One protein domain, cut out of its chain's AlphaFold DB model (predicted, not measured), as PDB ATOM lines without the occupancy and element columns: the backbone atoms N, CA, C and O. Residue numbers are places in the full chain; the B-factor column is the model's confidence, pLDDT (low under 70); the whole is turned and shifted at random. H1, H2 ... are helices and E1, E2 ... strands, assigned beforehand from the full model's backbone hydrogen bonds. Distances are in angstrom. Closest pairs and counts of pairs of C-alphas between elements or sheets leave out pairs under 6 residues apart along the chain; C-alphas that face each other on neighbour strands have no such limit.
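AT A GLANCE: This is residues 2 to 57 of the 138 residues of an uncharacterized protein of Pelotomaculum propionicicum (UniProt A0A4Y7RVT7). With little regular structure, the printed part is built on one long hairpin of two strands, E1 and E2, running along its length, with two short helices, H1 and H2, on the E2 side and a loop, residues 25 to 36, at one end. The 56 residues hold H1, E1, E2 and H2 in that order, 22 of them in named elements, class mixed. The whole is only just compact, close to loose, with a radius of gyration of the C-alphas of 11.8 A, and elongated, spanning 32 by 18 by 16 A.

IN THESE COORDINATES: H1 is residues 7 to 10, from C-alpha 7 at (-44.446, 33.203, 38.905). E1, residues 18 to 24, is 19.9 A long, and E2, residues 37 to 43, 19.6 A. H2, residues 54 to 57, ends at C-alpha 57 at (-31.863, 33.334, 41.496).

HOW THE PARTS SIT: E1 and E2 are antiparallel at 158 degrees; N 21 and O 40, 2.8 A, are within hydrogen-bond range. The closest C-alphas of H1 and E2, those of Glu 8 and Tyr 39, are 7.4 A apart. H1 and H2 are only just apart, at 8.1 A; E1 and H2 are apart. Both helices are too short for an O i to N i+4 pair; each has its one O i to N i+3 pair within range.

THE WHOLE: The farthest C-alphas, Pro 32 and Val 46, are 33.0 A apart. The printed part has no cut. The link E1 to E2 is long. No printed residue is under 70 in pLDDT.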
ATOM      1  N   TYR A   2     -38.649  25.085  35.954       96.19
ATOM      2  CA  TYR A   2     -40.092  25.155  36.170       96.19
ATOM      3  C   TYR A   2     -40.419  26.404  36.986       96.19
ATOM      4  O   TYR A   2     -39.660  26.753  37.893       96.19
ATOM      5  N   LEU A   3     -41.489  27.096  36.605       97.19
ATOM      6  CA  LEU A   3     -41.989  28.252  37.335       97.19
ATOM      7  C   LEU A   3     -42.789  27.782  38.550       97.19
ATOM      8  O   LEU A   3     -43.526  26.798  38.464       97.19
ATOM      9  N   LEU A   4     -42.638  28.481  39.673       96.56
ATOM     10  CA  LEU A   4     -43.515  28.269  40.826       96.56
ATOM     11  C   LEU A   4     -44.933  28.791  40.521       96.56
ATOM     12  O   LEU A   4     -45.071  29.695  39.696       96.56
ATOM     13  N   PRO A   5     -45.977  28.278  41.196       94.88
ATOM     14  CA  PRO A   5     -47.330  28.814  41.088       94.88
ATOM     15  C   PRO A   5     -47.359  30.347  41.207       94.88
ATOM     16  O   PRO A   5     -46.878  30.909  42.192       94.88
ATOM     17  N   GLY A   6     -47.899  31.020  40.186       93.81
ATOM     18  CA  GLY A   6     -48.036  32.477  40.127       93.81
ATOM     19  C   GLY A   6     -46.797  33.228  39.630       93.81
ATOM     20  O   GLY A   6     -46.858  34.439  39.439       93.81
ATOM     21  N   GLU A   7     -45.668  32.561  39.397       96.06
ATOM     22  CA  GLU A   7     -44.446  33.203  38.905       96.06
ATOM     23  C   GLU A   7     -44.534  33.603  37.423       96.06
ATOM     24  O   GLU A   7     -43.854  34.532  36.978       96.06
ATOM     25  N   GLU A   8     -45.410  32.964  36.647       95.00
ATOM     26  CA  GLU A   8     -45.639  33.270  35.236       95.00
ATOM     27  C   GLU A   8     -46.048  34.730  34.991       95.00
ATOM     28  O   GLU A   8     -45.733  35.280  33.935       95.00
ATOM     29  N   VAL A   9     -46.653  35.396  35.983       94.56
ATOM     30  CA  VAL A   9     -47.060  36.812  35.901       94.56
ATOM     31  C   VAL A   9     -45.873  37.778  35.836       94.56
ATOM     32  O   VAL A   9     -46.040  38.944  35.480       94.56
ATOM     33  N   MET A  10     -44.662  37.317  36.173       94.00
ATOM     34  CA  MET A  10     -43.431  38.105  36.043       94.00
ATOM     35  C   MET A  10     -43.005  38.306  34.583       94.00
ATOM     36  O   MET A  10     -42.096  39.099  34.313       94.00
ATOM     37  N   PHE A  11     -43.641  37.592  33.654       95.25
ATOM     38  CA  PHE A  11     -43.286  37.561  32.247       95.25
ATOM     39  C   PHE A  11     -44.446  38.003  31.362       95.25
ATOM     40  O   PHE A  11     -45.617  37.896  31.720       95.25
ATOM     41  N   ASN A  12     -44.115  38.477  30.165       94.00
ATOM     42  CA  ASN A  12     -45.097  38.879  29.158       94.00
ATOM     43  C   ASN A  12     -45.072  38.001  27.898       94.00
ATOM     44  O   ASN A  12     -45.758  38.318  26.928       94.00
ATOM     45  N   ARG A  13     -44.288  36.914  27.916       92.75
ATOM     46  CA  ARG A  13     -44.075  35.965  26.810       92.75
ATOM     47  C   ARG A  13     -43.398  36.553  25.566       92.75
ATOM     48  O   ARG A  13     -43.278  35.854  24.564       92.75
ATOM     49  N   ASN A  14     -42.889  37.782  25.637       94.44
ATOM     50  CA  ASN A  14     -42.119  38.431  24.570       94.44
ATOM     51  C   ASN A  14     -40.616  38.501  24.900       94.44
ATOM     52  O   ASN A  14     -39.858  39.229  24.260       94.44
ATOM     53  N   GLU A  15     -40.161  37.782  25.927       95.12
ATOM     54  CA  GLU A  15     -38.760  37.740  26.322       95.12
ATOM     55  C   GLU A  15     -37.889  37.003  25.292       95.12
ATOM     56  O   GLU A  15     -37.849  35.777  25.248       95.12
ATOM     57  N   GLU A  16     -37.086  37.742  24.527       95.94
ATOM     58  CA  GLU A  16     -36.160  37.159  23.538       95.94
ATOM     59  C   GLU A  16     -35.009  36.339  24.158       95.94
ATOM     60  O   GLU A  16     -34.331  35.567  23.474       95.94
ATOM     61  N   TRP A  17     -34.763  36.511  25.458       95.88
ATOM     62  CA  TRP A  17     -33.650  35.898  26.187       95.88
ATOM     63  C   TRP A  17     -33.966  34.501  26.741       95.88
ATOM     64  O   TRP A  17     -33.073  33.849  27.294       95.88
ATOM     65  N   LEU A  18     -35.203  34.021  26.597       96.94
ATOM     66  CA  LEU A  18     -35.618  32.691  27.039       96.94
ATOM     67  C   LEU A  18     -36.530  31.993  26.025       96.94
ATOM     68  O   LEU A  18     -36.979  32.576  25.044       96.94
ATOM     69  N   THR A  19     -36.772  30.710  26.259       97.25
ATOM     70  CA  THR A  19     -37.761  29.893  25.551       97.25
ATOM     71  C   THR A  19     -38.752  29.311  26.547       97.25
ATOM     72  O   THR A  19     -38.343  28.920  27.643       97.25
ATOM     73  N   TRP A  20     -40.015  29.209  26.140       97.56
ATOM     74  CA  TRP A  20     -41.106  28.632  26.925       97.56
ATOM     75  C   TRP A  20     -41.398  27.194  26.512       97.56
ATOM     76  O   TRP A  20     -41.269  26.839  25.341       97.56
ATOM     77  N   GLN A  21     -41.831  26.400  27.482       96.94
ATOM     78  CA  GLN A  21     -42.481  25.110  27.297       96.94
ATOM     79  C   GLN A  21     -43.683  25.045  28.245       96.94
ATOM     80  O   GLN A  21     -43.654  25.625  29.335       96.94
ATOM     81  N   GLU A  22     -44.733  24.358  27.808       97.19
ATOM     82  CA  GLU A  22     -45.979  24.160  28.546       97.19
ATOM     83  C   GLU A  22     -46.152  22.662  28.782       97.19
ATOM     84  O   GLU A  22     -46.191  21.899  27.819       97.19
ATOM     85  N   HIS A  23     -46.217  22.239  30.043       97.50
ATOM     86  CA  HIS A  23     -46.347  20.834  30.424       97.50
ATOM     87  C   HIS A  23     -47.631  20.644  31.231       97.50
ATOM     88  O   HIS A  23     -47.801  21.255  32.286       97.50
ATOM     89  N   ALA A  24     -48.538  19.808  30.729       97.06
ATOM     90  CA  ALA A  24     -49.791  19.494  31.402       97.06
ATOM     91  C   ALA A  24     -49.553  18.557  32.598       97.06
ATOM     92  O   ALA A  24     -48.778  17.602  32.501       97.06
ATOM     93  N   THR A  25     -50.235  18.802  33.717       95.94
ATOM     94  CA  THR A  25     -50.146  17.961  34.924       95.94
ATOM     95  C   THR A  25     -50.668  16.541  34.725       95.94
ATOM     96  O   THR A  25     -50.337  15.645  35.492       95.94
ATOM     97  N   GLU A  26     -51.466  16.320  33.684       94.88
ATOM     98  CA  GLU A  26     -51.993  15.016  33.292       94.88
ATOM     99  C   GLU A  26     -50.975  14.184  32.491       94.88
ATOM    100  O   GLU A  26     -51.115  12.965  32.400       94.88
ATOM    101  N   GLU A  27     -49.961  14.830  31.907       95.75
ATOM    102  CA  GLU A  27     -48.967  14.200  31.024       95.75
ATOM    103  C   GLU A  27     -47.582  14.057  31.677       95.75
ATOM    104  O   GLU A  27     -46.804  13.184  31.290       95.75
ATOM    105  N   TYR A  28     -47.269  14.897  32.669       95.12
ATOM    106  CA  TYR A  28     -45.970  14.959  33.342       95.12
ATOM    107  C   TYR A  28     -46.112  14.798  34.858       95.12
ATOM    108  O   TYR A  28     -47.132  15.143  35.450       95.12
ATOM    109  N   GLU A  29     -45.054  14.310  35.509       94.56
ATOM    110  CA  GLU A  29     -45.026  14.158  36.963       94.56
ATOM    111  C   GLU A  29     -44.721  15.498  37.653       94.56
ATOM    112  O   GLU A  29     -43.626  16.049  37.528       94.56
ATOM    113  N   PHE A  30     -45.695  15.996  38.412       96.06
ATOM    114  CA  PHE A  30     -45.583  17.176  39.269       96.06
ATOM    115  C   PHE A  30     -46.152  16.889  40.662       96.06
ATOM    116  O   PHE A  30     -46.688  15.810  40.927       96.06
ATOM    117  N   CYS A  31     -46.061  17.874  41.562       96.81
ATOM    118  CA  CYS A  31     -46.730  17.788  42.855       96.81
ATOM    119  C   CYS A  31     -48.242  17.547  42.653       96.81
ATOM    120  O   CYS A  31     -48.862  18.305  41.909       96.81
ATOM    121  N   PRO A  32     -48.861  16.552  43.321       96.31
ATOM    122  CA  PRO A  32     -50.270  16.210  43.103       96.31
ATOM    123  C   PRO A  32     -51.282  17.318  43.412       96.31
ATOM    124  O   PRO A  32     -52.431  17.210  42.993       96.31
ATOM    125  N   SER A  33     -50.903  18.348  44.176       96.50
ATOM    126  CA  SER A  33     -51.779  19.499  44.426       96.50
ATOM    127  C   SER A  33     -51.760  20.530  43.296       96.50
ATOM    128  O   SER A  33     -52.612  21.418  43.265       96.50
ATOM    129  N   TRP A  34     -50.823  20.422  42.350       96.19
ATOM    130  CA  TRP A  34     -50.804  21.251  41.149       96.19
ATOM    131  C   TRP A  34     -51.795  20.707  40.116       96.19
ATOM    132  O   TRP A  34     -52.056  19.509  40.053       96.19
ATOM    133  N   SER A  35     -52.354  21.595  39.292       95.38
ATOM    134  CA  SER A  35     -53.297  21.229  38.228       95.38
ATOM    135  C   SER A  35     -53.151  22.148  37.016       95.38
ATOM    136  O   SER A  35     -52.727  23.298  37.146       95.38
ATOM    137  N   GLY A  36     -53.520  21.647  35.837       95.62
ATOM    138  CA  GLY A  36     -53.489  22.397  34.588       95.62
ATOM    139  C   GLY A  36     -52.105  22.429  33.942       95.62
ATOM    140  O   GLY A  36     -51.444  21.405  33.795       95.62
ATOM    141  N   VAL A  37     -51.682  23.612  33.494       96.25
ATOM    142  CA  VAL A  37     -50.430  23.789  32.746       96.25
ATOM    143  C   VAL A  37     -49.347  24.357  33.652       96.25
ATOM    144  O   VAL A  37     -49.509  25.428  34.235       96.25
ATOM    145  N   VAL A  38     -48.212  23.666  33.706       96.75
ATOM    146  CA  VAL A  38     -46.988  24.120  34.363       96.75
ATOM    147  C   VAL A  38     -46.027  24.659  33.311       96.75
ATOM    148  O   VAL A  38     -45.767  24.022  32.288       96.75
ATOM    149  N   TYR A  39     -45.461  25.834  33.572       97.38
ATOM    150  CA  TYR A  39     -44.531  26.476  32.653       97.38
ATOM    151  C   TYR A  39     -43.086  26.127  32.976       97.38
ATOM    152  O   TYR A  39     -42.638  26.221  34.120       97.38
ATOM    153  N   PHE A  40     -42.321  25.804  31.939       97.00
ATOM    154  CA  PHE A  40     -40.873  25.698  32.011       97.00
ATOM    155  C   PHE A  40     -40.235  26.767  31.132       97.00
ATOM    156  O   PHE A  40     -40.543  26.890  29.948       97.00
ATOM    157  N   VAL A  41     -39.296  27.520  31.701       96.94
ATOM    158  CA  VAL A  41     -38.508  28.507  30.960       96.94
ATOM    159  C   VAL A  41     -37.034  28.135  30.943       96.94
ATOM    160  O   VAL A  41     -36.457  27.726  31.955       96.94
ATOM    161  N   SER A  42     -36.390  28.308  29.793       96.19
ATOM    162  CA  SER A  42     -34.947  28.109  29.635       96.19
ATOM    163  C   SER A  42     -34.307  29.363  29.061       96.19
ATOM    164  O   SER A  42     -34.722  29.835  28.005       96.19
ATOM    165  N   CYS A  43     -33.310  29.931  29.742       95.88
ATOM    166  CA  CYS A  43     -32.584  31.082  29.207       95.88
ATOM    167  C   CYS A  43     -31.616  30.658  28.097       95.88
ATOM    168  O   CYS A  43     -31.047  29.569  28.142       95.88
ATOM    169  N   ARG A  44     -31.309  31.569  27.171       95.25
ATOM    170  CA  ARG A  44     -30.317  31.362  26.098       95.25
ATOM    171  C   ARG A  44     -28.864  31.587  26.556       95.25
ATOM    172  O   ARG A  44     -28.018  32.007  25.779       95.25
ATOM    173  N   GLY A  45     -28.582  31.382  27.843       90.19
ATOM    174  CA  GLY A  45     -27.270  31.605  28.467       90.19
ATOM    175  C   GLY A  45     -27.003  33.042  28.933       90.19
ATOM    176  O   GLY A  45     -26.244  33.239  29.880       90.19
ATOM    177  N   VAL A  46     -27.672  34.044  28.353       93.00
ATOM    178  CA  VAL A  46     -27.619  35.447  28.800       93.00
ATOM    179  C   VAL A  46     -29.029  35.910  29.152       93.00
ATOM    180  O   VAL A  46     -29.942  35.773  28.343       93.00
ATOM    181  N   CYS A  47     -29.223  36.439  30.364       94.75
ATOM    182  CA  CYS A  47     -30.532  36.889  30.835       94.75
ATOM    183  C   CYS A  47     -30.449  38.085  31.804       94.75
ATOM    184  O   CYS A  47     -29.517  38.140  32.619       94.75
ATOM    185  N   PRO A  48     -31.436  39.004  31.768       94.69
ATOM    186  CA  PRO A  48     -31.602  40.055  32.771       94.69
ATOM    187  C   PRO A  48     -31.811  39.434  34.155       94.69
ATOM    188  O   PRO A  48     -32.730  38.639  34.372       94.69
ATOM    189  N   ARG A  49     -30.926  39.761  35.102       91.56
ATOM    190  CA  ARG A  49     -30.886  39.115  36.426       91.56
ATOM    191  C   ARG A  49     -32.155  39.372  37.232       91.56
ATOM    192  O   ARG A  49     -32.641  38.474  37.913       91.56
ATOM    193  N   GLU A  50     -32.701  40.570  37.110       91.69
ATOM    194  CA  GLU A  50     -33.903  41.060  37.773       91.69
ATOM    195  C   GLU A  50     -35.200  40.417  37.270       91.69
ATOM    196  O   GLU A  50     -36.212  40.487  37.966       91.69
ATOM    197  N   LYS A  51     -35.170  39.747  36.110       93.19
ATOM    198  CA  LYS A  51     -36.317  39.013  35.547       93.19
ATOM    199  C   LYS A  51     -36.177  37.494  35.632       93.19
ATOM    200  O   LYS A  51     -37.012  36.769  35.107       93.19
ATOM    201  N   ARG A  52     -35.123  36.979  36.270       95.44
ATOM    202  CA  ARG A  52     -34.952  35.528  36.438       95.44
ATOM    203  C   ARG A  52     -36.097  34.943  37.269       95.44
ATOM    204  O   ARG A  52     -36.467  35.593  38.249       95.44
ATOM    205  N   PRO A  53     -36.563  33.721  36.969       96.31
ATOM    206  CA  PRO A  53     -37.350  32.946  37.917       96.31
ATOM    207  C   PRO A  53     -36.600  32.775  39.241       96.31
ATOM    208  O   PRO A  53     -35.364  32.756  39.273       96.31
ATOM    209  N   PHE A  54     -37.332  32.618  40.326       96.00
ATOM    210  CA  PHE A  54     -36.878  32.528  41.695       96.00
ATOM    211  C   PHE A  54     -35.869  31.396  41.877       96.00
ATOM    212  O   PHE A  54     -34.748  31.656  42.315       96.00
ATOM    213  N   ALA A  55     -36.183  30.185  41.403       94.38
ATOM    214  CA  ALA A  55     -35.263  29.045  41.450       94.38
ATOM    215  C   ALA A  55     -33.924  29.327  40.729       94.38
ATOM    216  O   ALA A  55     -32.857  28.910  41.174       94.38
ATOM    217  N   CYS A  56     -33.938  30.117  39.648       95.12
ATOM    218  CA  CYS A  56     -32.717  30.533  38.950       95.12
ATOM    219  C   CYS A  56     -31.902  31.582  39.734       95.12
ATOM    220  O   CYS A  56     -30.689  31.690  39.544       95.12
ATOM    221  N   ARG A  57     -32.541  32.368  40.612       94.94
ATOM    222  CA  ARG A  57     -31.863  33.334  41.496       94.94
ATOM    223  C   ARG A  57     -31.226  32.666  42.708       94.94
ATOM    224  O   ARG A  57     -30.219  33.174  43.195       94.94
TER     225      ARG A  57